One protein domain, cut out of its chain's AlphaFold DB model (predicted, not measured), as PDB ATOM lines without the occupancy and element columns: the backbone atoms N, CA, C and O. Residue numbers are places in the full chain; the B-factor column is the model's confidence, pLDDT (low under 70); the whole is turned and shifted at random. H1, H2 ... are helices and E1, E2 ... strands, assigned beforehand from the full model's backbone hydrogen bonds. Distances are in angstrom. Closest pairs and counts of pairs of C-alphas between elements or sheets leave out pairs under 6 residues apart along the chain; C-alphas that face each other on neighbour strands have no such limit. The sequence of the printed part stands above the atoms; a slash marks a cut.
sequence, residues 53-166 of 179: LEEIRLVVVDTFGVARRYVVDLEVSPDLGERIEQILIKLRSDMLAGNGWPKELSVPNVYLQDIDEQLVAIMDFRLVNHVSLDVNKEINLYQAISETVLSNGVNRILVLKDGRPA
ATOM      1  N   LEU A  53     -21.454  32.439  15.688       81.12
ATOM      2  CA  LEU A  53     -21.775  31.677  14.484       81.12
ATOM      3  C   LEU A  53     -20.546  30.844  14.096       81.12
ATOM      4  O   LEU A  53     -19.511  31.415  13.751       81.12
ATOM      5  N   GLU A  54     -20.656  29.520  14.172       80.44
ATOM      6  CA  GLU A  54     -19.574  28.590  13.833       80.44
ATOM      7  C   GLU A  54     -20.007  27.583  12.759       80.44
ATOM      8  O   GLU A  54     -21.157  27.138  12.721       80.44
ATOM      9  N   GLU A  55     -19.054  27.194  11.908       81.81
ATOM     10  CA  GLU A  55     -19.212  26.107  10.940       81.81
ATOM     11  C   GLU A  55     -19.149  24.751  11.657       81.81
ATOM     12  O   GLU A  55     -18.081  24.271  12.049       81.81
ATOM     13  N   ILE A  56     -20.299  24.097  11.794       89.19
ATOM     14  CA  ILE A  56     -20.432  22.801  12.458       89.19
ATOM     15  C   ILE A  56     -20.482  21.683  11.429       89.19
ATOM     16  O   ILE A  56     -21.268  21.714  10.481       89.19
ATOM     17  N   ARG A  57     -19.697  20.626  11.655       88.62
ATOM     18  CA  ARG A  57     -19.761  19.403  10.847       88.62
ATOM     19  C   ARG A  57     -20.814  18.455  11.398       88.62
ATOM     20  O   ARG A  57     -20.651  17.927  12.492       88.62
ATOM     21  N   LEU A  58     -21.857  18.191  10.621       90.19
ATOM     22  CA  LEU A  58     -22.881  17.205  10.950       90.19
ATOM     23  C   LEU A  58     -22.685  15.940  10.122       90.19
ATOM     24  O   LEU A  58     -22.390  15.998   8.924       90.19
ATOM     25  N   VAL A  59     -22.887  14.793  10.765       90.75
ATOM     26  CA  VAL A  59     -22.914  13.491  10.105       90.75
ATOM     27  C   VAL A  59     -24.283  12.871  10.308       90.75
ATOM     28  O   VAL A  59     -24.626  12.424  11.397       90.75
ATOM     29  N   VAL A  60     -25.066  12.824   9.234       87.50
ATOM     30  CA  VAL A  60     -26.385  12.193   9.221       87.50
ATOM     31  C   VAL A  60     -26.271  10.844   8.536       87.50
ATOM     32  O   VAL A  60     -25.836  10.759   7.388       87.50
ATOM     33  N   VAL A  61     -26.690   9.789   9.225       83.44
ATOM     34  CA  VAL A  61     -26.799   8.447   8.646       83.44
ATOM     35  C   VAL A  61     -28.265   8.177   8.343       83.44
ATOM     36  O   VAL A  61     -29.124   8.329   9.213       83.44
ATOM     37  N   ASP A  62     -28.567   7.818   7.099       79.94
ATOM     38  CA  ASP A  62     -29.939   7.508   6.707       79.94
ATOM     39  C   ASP A  62     -30.353   6.067   7.043       79.94
ATOM     40  O   ASP A  62     -29.600   5.263   7.597       79.94
ATOM     41  N   THR A  63     -31.598   5.726   6.709       76.88
ATOM     42  CA  THR A  63     -32.174   4.404   6.977       76.88
ATOM     43  C   THR A  63     -31.475   3.266   6.234       76.88
ATOM     44  O   THR A  63     -31.664   2.111   6.606       76.88
ATOM     45  N   PHE A  64     -30.686   3.565   5.198       79.75
ATOM     46  CA  PHE A  64     -29.908   2.580   4.446       79.75
ATOM     47  C   PHE A  64     -28.473   2.444   4.974       79.75
ATOM     48  O   PHE A  64     -27.695   1.674   4.415       79.75
ATOM     49  N   GLY A  65     -28.116   3.169   6.042       80.69
ATOM     50  CA  GLY A  65     -26.760   3.173   6.594       80.69
ATOM     51  C   GLY A  65     -25.787   4.050   5.813       80.69
ATOM     52  O   GLY A  65     -24.577   3.934   5.998       80.69
ATOM     53  N   VAL A  66     -26.276   4.928   4.932       85.88
ATOM     54  CA  VAL A  66     -25.404   5.821   4.167       85.88
ATOM     55  C   VAL A  66     -25.145   7.086   4.980       85.88
ATOM     56  O   VAL A  66     -26.048   7.892   5.215       85.88
ATOM     57  N   ALA A  67     -23.890   7.263   5.397       88.75
ATOM     58  CA  ALA A  67     -23.431   8.458   6.093       88.75
ATOM     59  C   ALA A  67     -23.234   9.624   5.113       88.75
ATOM     60  O   ALA A  67     -22.489   9.526   4.136       88.75
ATOM     61  N   ARG A  68     -23.877  10.756   5.399       89.31
ATOM     62  CA  ARG A  68     -23.721  12.027   4.690       89.31
ATOM     63  C   ARG A  68     -23.143  13.062   5.640       89.31
ATOM     64  O   ARG A  68     -23.686  13.289   6.716       89.31
ATOM     65  N   ARG A  69     -22.047  13.695   5.220       92.44
ATOM     66  CA  ARG A  69     -21.367  14.750   5.977       92.44
ATOM     67  C   ARG A  69     -21.633  16.090   5.314       92.44
ATOM     68  O   ARG A  69     -21.480  16.195   4.099       92.44
ATOM     69  N   TYR A  70     -22.019  17.088   6.091       88.19
ATOM     70  CA  TYR A  70     -22.198  18.453   5.603       88.19
ATOM     71  C   TYR A  70     -21.907  19.461   6.711       88.19
ATOM     72  O   TYR A  70     -21.862  19.111   7.890       88.19
ATOM     73  N   VAL A  71     -21.655  20.700   6.301       90.88
ATOM     74  CA  VAL A  71     -21.374  21.817   7.202       90.88
ATOM     75  C   VAL A  71     -22.632  22.667   7.333       90.88
ATOM     76  O   VAL A  71     -23.349  22.858   6.348       90.88
ATOM     77  N   VAL A  72     -22.912  23.133   8.543       91.00
ATOM     78  CA  VAL A  72     -24.013  24.051   8.842       91.00
ATOM     79  C   VAL A  72     -23.489  25.166   9.726       91.00
ATOM     80  O   VAL A  72     -22.802  24.891  10.706       91.00
ATOM     81  N   ASP A  73     -23.875  26.397   9.416       88.50
ATOM     82  CA  ASP A  73     -23.653  27.528  10.308       88.50
ATOM     83  C   ASP A  73     -24.655  27.460  11.462       88.50
ATOM     84  O   ASP A  73     -25.874  27.454  11.246       88.50
ATOM     85  N   LEU A  74     -24.146  27.372  12.688       89.38
ATOM     86  CA  LEU A  74     -24.962  27.317  13.895       89.38
ATOM     87  C   LEU A  74     -24.495  28.389  14.875       89.38
ATOM     88  O   LEU A  74     -23.302  28.533  15.132       89.38
ATOM     89  N   GLU A  75     -25.446  29.139  15.427       89.69
ATOM     90  CA  GLU A  75     -25.185  30.005  16.574       89.69
ATOM     91  C   GLU A  75     -24.994  29.115  17.800       89.69
ATOM     92  O   GLU A  75     -25.930  28.451  18.251       89.69
ATOM     93  N   VAL A  76     -23.758  29.055  18.293       89.06
ATOM     94  CA  VAL A  76     -23.363  28.153  19.371       89.06
ATOM     95  C   VAL A  76     -22.806  28.892  20.576       89.06
ATOM     96  O   VAL A  76     -22.262  29.992  20.467       89.06
ATOM     97  N   SER A  77     -22.951  28.279  21.748       88.56
ATOM     98  CA  SER A  77     -22.303  28.737  22.976       88.56
ATOM     99  C   SER A  77     -20.773  28.671  22.839       88.56
ATOM    100  O   SER A  77     -20.256  27.751  22.199       88.56
ATOM    101  N   PRO A  78     -20.020  29.610  23.442       84.88
ATOM    102  CA  PRO A  78     -18.569  29.479  23.553       84.88
ATOM    103  C   PRO A  78     -18.149  28.333  24.490       84.88
ATOM    104  O   PRO A  78     -17.020  27.850  24.387       84.88
ATOM    105  N   ASP A  79     -19.031  27.887  25.395       89.62
ATOM    106  CA  ASP A  79     -18.796  26.684  26.191       89.62
ATOM    107  C   ASP A  79     -18.914  25.435  25.310       89.62
ATOM    108  O   ASP A  79     -19.907  25.230  24.611       89.62
ATOM    109  N   LEU A  80     -17.891  24.576  25.332       88.31
ATOM    110  CA  LEU A  80     -17.848  23.407  24.455       88.31
ATOM    111  C   LEU A  80     -18.918  22.367  24.819       88.31
ATOM    112  O   LEU A  80     -19.389  21.673  23.921       88.31
ATOM    113  N   GLY A  81     -19.309  22.242  26.090       88.56
ATOM    114  CA  GLY A  81     -20.336  21.288  26.515       88.56
ATOM    115  C   GLY A  81     -21.700  21.694  25.973       88.56
ATOM    116  O   GLY A  81     -22.341  20.919  25.260       88.56
ATOM    117  N   GLU A  82     -22.080  22.946  26.220       90.50
ATOM    118  CA  GLU A  82     -23.306  23.545  25.686       90.50
ATOM    119  C   GLU A  82     -23.315  23.562  24.152       90.50
ATOM    120  O   GLU A  82     -24.333  23.248  23.532       90.50
ATOM    121  N   ARG A  83     -22.175  23.863  23.515       92.44
ATOM    122  CA  ARG A  83     -22.033  23.793  22.055       92.44
ATOM    123  C   ARG A  83     -22.317  22.391  21.534       92.44
ATOM    124  O   ARG A  83     -23.087  22.247  20.591       92.44
ATOM    125  N   ILE A  84     -21.722  21.350  22.119       94.69
ATOM    126  CA  ILE A  84     -21.961  19.969  21.674       94.69
ATOM    127  C   ILE A  84     -23.430  19.578  21.881       94.69
ATOM    128  O   ILE A  84     -24.012  18.943  21.002       94.69
ATOM    129  N   GLU A  85     -24.065  20.003  22.974       93.81
ATOM    130  CA  GLU A  85     -25.502  19.789  23.180       93.81
ATOM    131  C   GLU A  85     -26.344  20.462  22.080       93.81
ATOM    132  O   GLU A  85     -27.204  19.817  21.476       93.81
ATOM    133  N   GLN A  86     -26.049  21.717  21.729       94.56
ATOM    134  CA  GLN A  86     -26.713  22.439  20.635       94.56
ATOM    135  C   GLN A  86     -26.503  21.766  19.270       94.56
ATOM    136  O   GLN A  86     -27.447  21.638  18.482       94.56
ATOM    137  N   ILE A  87     -25.293  21.269  19.005       95.44
ATOM    138  CA  ILE A  87     -24.975  20.488  17.804       95.44
ATOM    139  C   ILE A  87     -25.824  19.212  17.756       95.44
ATOM    140  O   ILE A  87     -26.388  18.887  16.710       95.44
ATOM    141  N   LEU A  88     -25.972  18.500  18.878       96.38
ATOM    142  CA  LEU A  88     -26.800  17.295  18.952       96.38
ATOM    143  C   LEU A  88     -28.300  17.597  18.827       96.38
ATOM    144  O   LEU A  88     -29.026  16.811  18.215       96.38
ATOM    145  N   ILE A  89     -28.775  18.742  19.326       95.75
ATOM    146  CA  ILE A  89     -30.145  19.227  19.081       95.75
ATOM    147  C   ILE A  89     -30.374  19.423  17.581       95.75
ATOM    148  O   ILE A  89     -31.383  18.951  17.041       95.75
ATOM    149  N   LYS A  90     -29.427  20.069  16.892       95.00
ATOM    150  CA  LYS A  90     -29.494  20.263  15.443       95.00
ATOM    151  C   LYS A  90     -29.448  18.928  14.693       95.00
ATOM    152  O   LYS A  90     -30.295  18.695  13.829       95.00
ATOM    153  N   LEU A  91     -28.544  18.024  15.072       95.31
ATOM    154  CA  LEU A  91     -28.457  16.677  14.501       95.31
ATOM    155  C   LEU A  91     -29.778  15.914  14.659       95.31
ATOM    156  O   LEU A  91     -30.288  15.357  13.686       95.31
ATOM    157  N   ARG A  92     -30.371  15.922  15.860       94.62
ATOM    158  CA  ARG A  92     -31.680  15.306  16.119       94.62
ATOM    159  C   ARG A  92     -32.749  15.888  15.205       94.62
ATOM    160  O   ARG A  92     -33.511  15.125  14.620       94.62
ATOM    161  N   SER A  93     -32.813  17.213  15.070       93.38
ATOM    162  CA  SER A  93     -33.777  17.873  14.181       93.38
ATOM    163  C   SER A  93     -33.657  17.372  12.738       93.38
ATOM    164  O   SER A  93     -34.669  17.047  12.114       93.38
ATOM    165  N   ASP A  94     -32.433  17.260  12.223       92.25
ATOM    166  CA  ASP A  94     -32.185  16.843  10.840       92.25
ATOM    167  C   ASP A  94     -32.469  15.342  10.637       92.25
ATOM    168  O   ASP A  94     -33.076  14.938   9.641       92.25
ATOM    169  N   MET A  95     -32.121  14.499  11.614       92.19
ATOM    170  CA  MET A  95     -32.374  13.054  11.564       92.19
ATOM    171  C   MET A  95     -33.839  12.677  11.811       92.19
ATOM    172  O   MET A  95     -34.297  11.653  11.299       92.19
ATOM    173  N   LEU A  96     -34.596  13.485  12.562       91.44
ATOM    174  CA  LEU A  96     -36.029  13.272  12.786       91.44
ATOM    175  C   LEU A  96     -36.816  13.315  11.472       91.44
ATOM    176  O   LEU A  96     -37.724  12.506  11.281       91.44
ATOM    177  N   ALA A  97     -36.448  14.208  10.548       85.19
ATOM    178  CA  ALA A  97     -37.083  14.304   9.234       85.19
ATOM    179  C   ALA A  97     -36.889  13.026   8.394       85.19
ATOM    180  O   ALA A  97     -37.785  12.629   7.650       85.19
ATOM    181  N   GLY A  98     -35.740  12.358   8.547       83.31
ATOM    182  CA  GLY A  98     -35.398  11.104   7.870       83.31
ATOM    183  C   GLY A  98     -35.743   9.829   8.647       83.31
ATOM    184  O   GLY A  98     -35.343   8.750   8.218       83.31
ATOM    185  N   ASN A  99     -36.439   9.931   9.788       85.06
ATOM    186  CA  ASN A  99     -36.729   8.811  10.698       85.06
ATOM    187  C   ASN A  99     -35.472   8.066  11.212       85.06
ATOM    188  O   ASN A  99     -35.535   6.880  11.541       85.06
ATOM    189  N   GLY A 100     -34.323   8.748  11.256       88.62
ATOM    190  CA  GLY A 100     -33.067   8.210  11.788       88.62
ATOM    191  C   GLY A 100     -32.937   8.370  13.305       88.62
ATOM    192  O   GLY A 100     -32.224   7.604  13.944       88.62
ATOM    193  N   TRP A 101     -33.651   9.338  13.888       92.38
ATOM    194  CA  TRP A 101     -33.686   9.583  15.332       92.38
ATOM    195  C   TRP A 101     -35.074   9.236  15.903       92.38
ATOM    196  O   TRP A 101     -36.064   9.800  15.431       92.38
ATOM    197  N   PRO A 102     -35.195   8.347  16.911       91.31
ATOM    198  CA  PRO A 102     -36.481   8.013  17.533       91.31
ATOM    199  C   PRO A 102     -37.123   9.220  18.211       91.31
ATOM    200  O   PRO A 102     -36.475   9.915  18.991       91.31
ATOM    201  N   LYS A 103     -38.417   9.453  17.990       91.00
ATOM    202  CA  LYS A 103     -39.116  10.613  18.576       91.00
ATOM    203  C   LYS A 103     -39.104  10.586  20.103       91.00
ATOM    204  O   LYS A 103     -39.051  11.641  20.733       91.00
ATOM    205  N   GLU A 104     -39.125   9.384  20.661       90.69
ATOM    206  CA  GLU A 104     -39.153   9.074  22.084       90.69
ATOM    207  C   GLU A 104     -37.795   9.294  22.765       90.69
ATOM    208  O   GLU A 104     -37.748   9.417  23.988       90.69
ATOM    209  N   LEU A 105     -36.706   9.360  21.990       92.12
ATOM    210  CA  LEU A 105     -35.357   9.584  22.497       92.12
ATOM    211  C   LEU A 105     -35.043  11.086  22.514       92.12
ATOM    212  O   LEU A 105     -35.011  11.754  21.469       92.12
ATOM    213  N   SER A 106     -34.797  11.627  23.707       92.75
ATOM    214  CA  SER A 106     -34.312  12.997  23.871       92.75
ATOM    215  C   SER A 106     -32.851  13.125  23.438       92.75
ATOM    216  O   SER A 106     -32.134  12.137  23.282       92.75
ATOM    217  N   VAL A 107     -32.401  14.364  23.255       94.38
ATOM    218  CA  VAL A 107     -30.965  14.658  23.174       94.38
ATOM    219  C   VAL A 107     -30.330  14.292  24.526       94.38
ATOM    220  O   VAL A 107     -30.991  14.486  25.553       94.38
ATOM    221  N   PRO A 108     -29.125  13.697  24.554       94.69
ATOM    222  CA  PRO A 108     -28.437  13.423  25.808       94.69
ATOM    223  C   PRO A 108     -27.936  14.716  26.450       94.69
ATOM    224  O   PRO A 108     -27.568  15.657  25.748       94.69
ATOM    225  N   ASN A 109     -27.828  14.718  27.775       93.94
ATOM    226  CA  ASN A 109     -27.041  15.740  28.458       93.94
ATOM    227  C   ASN A 109     -25.561  15.469  28.185       93.94
ATOM    228  O   ASN A 109     -25.132  14.310  28.216       93.94
ATOM    229  N   VAL A 110     -24.780  16.518  27.943       95.00
ATOM    230  CA  VAL A 110     -23.361  16.388  27.606       95.00
ATOM    231  C   VAL A 110     -22.514  16.957  28.732       95.00
ATOM    232  O   VAL A 110     -22.671  18.108  29.126       95.00
ATOM    233  N   TYR A 111     -21.583  16.149  29.225       93.75
ATOM    234  CA  TYR A 111     -20.551  16.577  30.161       93.75
ATOM    235  C   TYR A 111     -19.190  16.340  29.529       93.75
ATOM    236  O   TYR A 111     -18.975  15.325  28.870       93.75
ATOM    237  N   LEU A 112     -18.264  17.264  29.737       94.06
ATOM    238  CA  LEU A 112     -16.905  17.135  29.234       94.06
ATOM    239  C   LEU A 112     -15.964  16.842  30.389       94.06
ATOM    240  O   LEU A 112     -16.041  17.473  31.443       94.06
ATOM    241  N   GLN A 113     -15.070  15.888  30.175       92.69
ATOM    242  CA  GLN A 113     -14.022  15.555  31.120       92.69
ATOM    243  C   GLN A 113     -12.716  15.337  30.368       92.69
ATOM    244  O   GLN A 113     -12.685  14.632  29.363       92.69
ATOM    245  N   ASP A 114     -11.640  15.930  30.869       93.19
ATOM    246  CA  ASP A 114     -10.292  15.611  30.415       93.19
ATOM    247  C   ASP A 114      -9.813  14.349  31.150       93.19
ATOM    248  O   ASP A 114      -9.824  14.299  32.387       93.19
ATOM    249  N   ILE A 115      -9.480  13.306  30.391       89.06
ATOM    250  CA  ILE A 115      -8.967  12.029  30.894       89.06
ATOM    251  C   ILE A 115      -7.746  11.682  30.049       89.06
ATOM    252  O   ILE A 115      -7.872  11.485  28.844       89.06
ATOM    253  N   ASP A 116      -6.574  11.595  30.679       89.44
ATOM    254  CA  ASP A 116      -5.311  11.262  30.011       89.44
ATOM    255  C   ASP A 116      -5.011  12.146  28.780       89.44
ATOM    256  O   ASP A 116      -4.620  11.644  27.726       89.44
ATOM    257  N   GLU A 117      -5.215  13.466  28.901       90.75
ATOM    258  CA  GLU A 117      -5.034  14.463  27.824       90.75
ATOM    259  C   GLU A 117      -6.006  14.286  26.643       90.75
ATOM    260  O   GLU A 117      -5.822  14.862  25.565       90.75
ATOM    261  N   GLN A 118      -7.054  13.482  26.824       91.81
ATOM    262  CA  GLN A 118      -8.136  13.320  25.867       91.81
ATOM    263  C   GLN A 118      -9.387  13.999  26.396       91.81
ATOM    264  O   GLN A 118      -9.888  13.684  27.476       91.81
ATOM    265  N   LEU A 119      -9.962  14.878  25.580       93.19
ATOM    266  CA  LEU A 119     -11.260  15.448  25.874       93.19
ATOM    267  C   LEU A 119     -12.349  14.402  25.600       93.19
ATOM    268  O   LEU A 119     -12.621  14.038  24.449       93.19
ATOM    269  N   VAL A 120     -12.978  13.926  26.669       94.75
ATOM    270  CA  VAL A 120     -14.026  12.908  26.639       94.75
ATOM    271  C   VAL A 120     -15.394  13.560  26.820       94.75
ATOM    272  O   VAL A 120     -15.641  14.231  27.821       94.75
ATOM    273  N   ALA A 121     -16.312  13.320  25.881       95.19
ATOM    274  CA  ALA A 121     -17.721  13.660  26.046       95.19
ATOM    275  C   ALA A 121     -18.480  12.502  26.691       95.19
ATOM    276  O   ALA A 121     -18.637  11.424  26.113       95.19
ATOM    277  N   ILE A 122     -18.985  12.744  27.890       95.12
ATOM    278  CA  ILE A 122     -19.881  11.858  28.613       95.12
ATOM    279  C   ILE A 122     -21.308  12.254  28.236       95.12
ATOM    280  O   ILE A 122     -21.784  13.325  28.609       95.12
ATOM    281  N   MET A 123     -21.986  11.396  27.480       95.31
ATOM    282  CA  MET A 123     -23.347  11.625  26.997       95.31
ATOM    283  C   MET A 123     -24.335  10.810  27.827       95.31
ATOM    284  O   MET A 123     -24.345   9.581  27.752       95.31
ATOM    285  N   ASP A 124     -25.171  11.489  28.610       94.31
ATOM    286  CA  ASP A 124     -26.196  10.874  29.451       94.31
ATOM    287  C   ASP A 124     -27.562  10.883  28.762       94.31
ATOM    288  O   ASP A 124     -28.235  11.912  28.672       94.31
ATOM    289  N   PHE A 125     -27.975   9.712  28.275       93.50
ATOM    290  CA  PHE A 125     -29.277   9.512  27.652       93.50
ATOM    291  C   PHE A 125     -30.327   9.216  28.720       93.50
ATOM    292  O   PHE A 125     -30.272   8.195  29.410       93.50
ATOM    293  N   ARG A 126     -31.321  10.102  28.819       90.38
ATOM    294  CA  ARG A 126     -32.475   9.943  29.707       90.38
ATOM    295  C   ARG A 126     -33.588   9.195  28.988       90.38
ATOM    296  O   ARG A 126     -34.206   9.719  28.062       90.38
ATOM    297  N   LEU A 127     -33.852   7.962  29.407       86.50
ATOM    298  CA  LEU A 127     -34.836   7.096  28.760       86.50
ATOM    299  C   LEU A 127     -36.191   7.246  29.458       86.50
ATOM    300  O   LEU A 127     -36.559   6.463  30.326       86.50
ATOM    301  N   VAL A 128     -36.950   8.277  29.076       78.56
ATOM    302  CA  VAL A 128     -38.293   8.524  29.644       78.56
ATOM    303  C   VAL A 128     -39.295   7.450  29.203       78.56
ATOM    304  O   VAL A 128     -40.185   7.077  29.961       78.56
ATOM    305  N   ASN A 129     -39.133   6.931  27.984       78.44
ATOM    306  CA  ASN A 129     -39.971   5.890  27.398       78.44
ATOM    307  C   ASN A 129     -39.109   4.724  26.908       78.44
ATOM    308  O   ASN A 129     -37.915   4.879  26.649       78.44
ATOM    309  N   HIS A 130     -39.728   3.558  26.722       81.56
ATOM    310  CA  HIS A 130     -39.053   2.432  26.088       81.56
ATOM    311  C   HIS A 130     -38.784   2.748  24.608       81.56
ATOM    312  O   HIS A 130     -39.708   2.805  23.798       81.56
ATOM    313  N   VAL A 131     -37.513   2.963  24.264       84.44
ATOM    314  CA  VAL A 131     -37.060   3.183  22.887       84.44
ATOM    315  C   VAL A 131     -36.645   1.838  22.305       84.44
ATOM    316  O   VAL A 131     -35.601   1.301  22.664       84.44
ATOM    317  N   SER A 132     -37.458   1.289  21.404       79.88
ATOM    318  CA  SER A 132     -37.117   0.066  20.673       79.88
ATOM    319  C   SER A 132     -36.669   0.426  19.263       79.88
ATOM    320  O   SER A 132     -37.481   0.819  18.424       79.88
ATOM    321  N   LEU A 133     -35.375   0.270  18.994       85.75
ATOM    322  CA  LEU A 133     -34.797   0.371  17.656       85.75
ATOM    323  C   LEU A 133     -34.406  -1.010  17.141       85.75
ATOM    324  O   LEU A 133     -34.033  -1.887  17.914       85.75
ATOM    325  N   ASP A 134     -34.465  -1.191  15.823       90.19
ATOM    326  CA  ASP A 134     -33.759  -2.308  15.205       90.19
ATOM    327  C   ASP A 134     -32.237  -2.097  15.299       90.19
ATOM    328  O   ASP A 134     -31.753  -0.970  15.433       90.19
ATOM    329  N   VAL A 135     -31.485  -3.197  15.222       91.88
ATOM    330  CA  VAL A 135     -30.023  -3.201  15.398       91.88
ATOM    331  C   VAL A 135     -29.330  -2.222  14.444       91.88
ATOM    332  O   VAL A 135     -28.432  -1.492  14.854       91.88
ATOM    333  N   ASN A 136     -29.765  -2.165  13.183       91.44
ATOM    334  CA  ASN A 136     -29.137  -1.317  12.171       91.44
ATOM    335  C   ASN A 136     -29.390   0.168  12.442       91.44
ATOM    336  O   ASN A 136     -28.474   0.975  12.328       91.44
ATOM    337  N   LYS A 137     -30.606   0.545  12.845       91.56
ATOM    338  CA  LYS A 137     -30.912   1.924  13.241       91.56
ATOM    339  C   LYS A 137     -30.168   2.335  14.499       91.56
ATOM    340  O   LYS A 137     -29.716   3.471  14.563       91.56
ATOM    341  N   GLU A 138     -30.016   1.439  15.473       94.19
ATOM    342  CA  GLU A 138     -29.212   1.716  16.667       94.19
ATOM    343  C   GLU A 138     -27.745   1.985  16.297       94.19
ATOM    344  O   GLU A 138     -27.172   2.970  16.765       94.19
ATOM    345  N   ILE A 139     -27.168   1.173  15.402       93.88
ATOM    346  CA  ILE A 139     -25.813   1.375  14.866       93.88
ATOM    347  C   ILE A 139     -25.706   2.712  14.131       93.88
ATOM    348  O   ILE A 139     -24.817   3.504  14.435       93.88
ATOM    349  N   ASN A 140     -26.623   2.987  13.206       93.81
ATOM    350  CA  ASN A 140     -26.613   4.207  12.400       93.81
ATOM    351  C   ASN A 140     -26.756   5.463  13.266       93.81
ATOM    352  O   ASN A 140     -26.065   6.454  13.039       93.81
ATOM    353  N   LEU A 141     -27.630   5.417  14.275       94.81
ATOM    354  CA  LEU A 141     -27.821   6.509  15.220       94.81
ATOM    355  C   LEU A 141     -26.552   6.754  16.041       94.81
ATOM    356  O   LEU A 141     -26.090   7.890  16.131       94.81
ATOM    357  N   TYR A 142     -25.963   5.697  16.603       95.06
ATOM    358  CA  TYR A 142     -24.717   5.815  17.357       95.06
ATOM    359  C   TYR A 142     -23.567   6.331  16.486       95.06
ATOM    360  O   TYR A 142     -22.794   7.181  16.924       95.06
ATOM    361  N   GLN A 143     -23.465   5.867  15.240       94.75
ATOM    362  CA  GLN A 143     -22.471   6.346  14.283       94.75
ATOM    363  C   GLN A 143     -22.666   7.832  13.958       94.75
ATOM    364  O   GLN A 143     -21.706   8.594  14.006       94.75
ATOM    365  N   ALA A 144     -23.898   8.266  13.681       95.44
ATOM    366  CA  ALA A 144     -24.205   9.668  13.407       95.44
ATOM    367  C   ALA A 144     -23.806  10.575  14.580       95.44
ATOM    368  O   ALA A 144     -23.125  11.585  14.389       95.44
ATOM    369  N   ILE A 145     -24.184  10.183  15.802       96.31
ATOM    370  CA  ILE A 145     -23.842  10.912  17.029       96.31
ATOM    371  C   ILE A 145     -22.326  10.936  17.218       96.31
ATOM    372  O   ILE A 145     -21.748  12.008  17.387       96.31
ATOM    373  N   SER A 146     -21.675   9.773  17.165       95.56
ATOM    374  CA  SER A 146     -20.241   9.679  17.438       95.56
ATOM    375  C   SER A 146     -19.400  10.437  16.424       95.56
ATOM    376  O   SER A 146     -18.571  11.252  16.819       95.56
ATOM    377  N   GLU A 147     -19.641  10.254  15.127       95.38
ATOM    378  CA  GLU A 147     -18.902  10.982  14.097       95.38
ATOM    379  C   GLU A 147     -19.136  12.493  14.182       95.38
ATOM    380  O   GLU A 147     -18.194  13.260  13.990       95.38
ATOM    381  N   THR A 148     -20.356  12.929  14.508       96.25
ATOM    382  CA  THR A 148     -20.660  14.354  14.703       96.25
ATOM    383  C   THR A 148     -19.886  14.915  15.894       96.25
ATOM    384  O   THR A 148     -19.164  15.895  15.742       96.25
ATOM    385  N   VAL A 149     -19.964  14.289  17.067       96.12
ATOM    386  CA  VAL A 149     -19.288  14.781  18.280       96.12
ATOM    387  C   VAL A 149     -17.765  14.797  18.102       96.12
ATOM    388  O   VAL A 149     -17.121  15.805  18.388       96.12
ATOM    389  N   LEU A 150     -17.193  13.731  17.534       95.12
ATOM    390  CA  LEU A 150     -15.754  13.644  17.271       95.12
ATOM    391  C   LEU A 150     -15.279  14.693  16.247       95.12
ATOM    392  O   LEU A 150     -14.202  15.269  16.386       95.12
ATOM    393  N   SER A 151     -16.097  14.996  15.234       94.25
ATOM    394  CA  SER A 151     -15.764  15.994  14.203       94.25
ATOM    395  C   SER A 151     -15.779  17.442  14.704       94.25
ATOM    396  O   SER A 151     -15.285  18.326  13.989       94.25
ATOM    397  N   ASN A 152     -16.334  17.681  15.899       94.12
ATOM    398  CA  ASN A 152     -16.500  18.999  16.516       94.12
ATOM    399  C   ASN A 152     -15.681  19.157  17.812       94.12
ATOM    400  O   ASN A 152     -16.056  19.910  18.706       94.12
ATOM    401  N   GLY A 153     -14.530  18.480  17.896       90.94
ATOM    402  CA  GLY A 153     -13.484  18.804  18.875       90.94
ATOM    403  C   GLY A 153     -13.410  17.893  20.096       90.94
ATOM    404  O   GLY A 153     -12.583  18.134  20.965       90.94
ATOM    405  N   VAL A 154     -14.220  16.837  20.157       94.56
ATOM    406  CA  VAL A 154     -14.132  15.802  21.197       94.56
ATOM    407  C   VAL A 154     -13.258  14.647  20.704       94.56
ATOM    408  O   VAL A 154     -13.327  14.262  19.539       94.56
ATOM    409  N   ASN A 155     -12.445  14.052  21.578       94.94
ATOM    410  CA  ASN A 155     -11.563  12.941  21.208       94.94
ATOM    411  C   ASN A 155     -12.212  11.571  21.407       94.94
ATOM    412  O   ASN A 155     -11.912  10.626  20.676       94.94
ATOM    413  N   ARG A 156     -13.080  11.450  22.413       93.62
ATOM    414  CA  ARG A 156     -13.704  10.184  22.797       93.62
ATOM    415  C   ARG A 156     -15.070  10.404  23.424       93.62
ATOM    416  O   ARG A 156     -15.370  11.474  23.935       93.62
ATOM    417  N   ILE A 157     -15.890   9.361  23.399       94.38
ATOM    418  CA  ILE A 157     -17.252   9.387  23.914       94.38
ATOM    419  C   ILE A 157     -17.444   8.270  24.937       94.38
ATOM    420  O   ILE A 157     -17.019   7.136  24.705       94.38
ATOM    421  N   LEU A 158     -18.119   8.594  26.036       94.25
ATOM    422  CA  LEU A 158     -18.658   7.640  27.001       94.25
ATOM    423  C   LEU A 158     -20.170   7.800  27.072       94.25
ATOM    424  O   LEU A 158     -20.690   8.912  27.055       94.25
ATOM    425  N   VAL A 159     -20.879   6.678  27.156       94.88
ATOM    426  CA  VAL A 159     -22.342   6.669  27.180       94.88
ATOM    427  C   VAL A 159     -22.829   6.320  28.576       94.88
ATOM    428  O   VAL A 159     -22.471   5.279  29.136       94.88
ATOM    429  N   LEU A 160     -23.695   7.176  29.108       94.00
ATOM    430  CA  LEU A 160     -24.486   6.898  30.293       94.00
ATOM    431  C   LEU A 160     -25.960   6.725  29.913       94.00
ATOM    432  O   LEU A 160     -26.455   7.320  28.953       94.00
ATOM    433  N   LYS A 161     -26.655   5.903  30.695       92.56
ATOM    434  CA  LYS A 161     -28.114   5.785  30.701       92.56
ATOM    435  C   LYS A 161     -28.614   6.138  32.084       92.56
ATOM    436  O   LYS A 161     -28.242   5.477  33.057       92.56
ATOM    437  N   ASP A 162     -29.432   7.178  32.170       91.31
ATOM    438  CA  ASP A 162     -29.989   7.673  33.429       91.31
ATOM    439  C   ASP A 162     -28.920   7.894  34.521       91.31
ATOM    440  O   ASP A 162     -29.113   7.583  35.700       91.31
ATOM    441  N   GLY A 163     -27.764   8.429  34.116       92.12
ATOM    442  CA  GLY A 163     -26.617   8.719  34.977       92.12
ATOM    443  C   GLY A 163     -25.751   7.510  35.350       92.12
ATOM    444  O   GLY A 163     -24.883   7.637  36.212       92.12
ATOM    445  N   ARG A 164     -25.963   6.333  34.746       92.38
ATOM    446  CA  ARG A 164     -25.173   5.118  35.007       92.38
ATOM    447  C   ARG A 164     -24.383   4.683  33.773       92.38
ATOM    448  O   ARG A 164     -24.913   4.808  32.670       92.38
ATOM    449  N   PRO A 165     -23.170   4.122  33.934       92.50
ATOM    450  CA  PRO A 165     -22.435   3.528  32.822       92.50
ATOM    451  C   PRO A 165     -23.287   2.492  32.092       92.50
ATOM    452  O   PRO A 165     -23.911   1.637  32.725       92.50
ATOM    453  N   ALA A 166     -23.314   2.577  30.767       91.50
ATOM    454  CA  ALA A 166     -24.073   1.665  29.932       91.50
ATOM    455  C   ALA A 166     -23.135   0.667  29.243       91.50
ATOM    456  O   ALA A 166     -22.116   1.057  28.690       91.50
TER     457      ALA A 166
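Overview. This is residues 53 to 166 of the 179 residues of an uncharacterized protein of Trueperaceae bacterium (UniProt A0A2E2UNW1). Two helices, H1 and H2, make the middle of this domain, side by side and running opposite ways, between a twisted three-stranded sheet, E3 E4 E5, on one side and a long two-stranded hairpin, E1 and E2, on the other. E2 bends by 67 degrees at residue 73 before the chain turns into H1. The printed part has 114 residues, with two named helices and five named strands in the order E1 E2 H1 E3 E4 H2 E5, and its class is mixed, helices and strands. The larger sheet runs E3, E4, E5 and is mixed; the pair E1 E2 is antiparallel. The whole is compact, with a radius of gyration of the C-alphas of 13.5 A, and rounded, with spans of 35 by 33 by 21 A.

Along the chain. Find C-alpha 53 at (-21.775, 31.677, 14.484); from there strand E1, residues 53 to 61, runs 24.5 A. E2, residues 67 to 76, covers 23.8 A. Helix H1 follows from C-alpha 80 at (-17.848, 23.407, 24.455) through residues 80 to 97, 26.2 A long. Next come E3, residues 109 to 115, 18.6 A, and E4, residues 118 to 125, 21.6 A. H2, residues 135 to 151, is 23.9 A long. E5, residues 156 to 161, runs 17.0 A to C-alpha 161 at (-28.114, 5.785, 30.701).

Arrangement. Begin with the sheet E3 E4 E5, only just strongly twisted, its C-alphas up to 4.2 A off the best plane. E3 and E4 form an antiparallel hairpin, with N 111 and O 122 at 2.9 A, within hydrogen-bond range. E4 and E5 are parallel, with N 123 and O 158 at 2.8 A. E4, H2 and E5 form a strand-helix-strand unit, two parallel neighbour strands with a helix between, and its crossover is right-handed. H1 and H2 lie on the same face, two layers of helices and sheet: H1 is over E3 at a height over the sheet of 10.1 A, H2 over E5 at 9.5 A. H1 touches H2 with residues 84 to 91 alone, at a steep tilt of 39 degrees, opposite ways; the closest C-alphas, of Ile 84 and Val 149, are 6.8 A apart. Now look at the hairpin E1 and E2, antiparallel, where N 56 and O 72 are 2.8 A apart. The closest C-alphas of E1 and H2, of Val 59 and Thr 148, are 5.2 A apart; those of E1 and H1, of Val 60 and Met 95, 6.5 A. E1 and E4 are apart. In H2 every O i to N i+4 pair is within hydrogen-bond range, in H1 13 of 14.

Size, cuts and confidence. The two C-alphas farthest apart, those of Ala 97 and Asp 116, are 38.1 A apart. The printed part has no cut. The link from H1 to E3, 11 residues, is long. The mean pLDDT of the printed part is 90.8, and no printed residue is under 70.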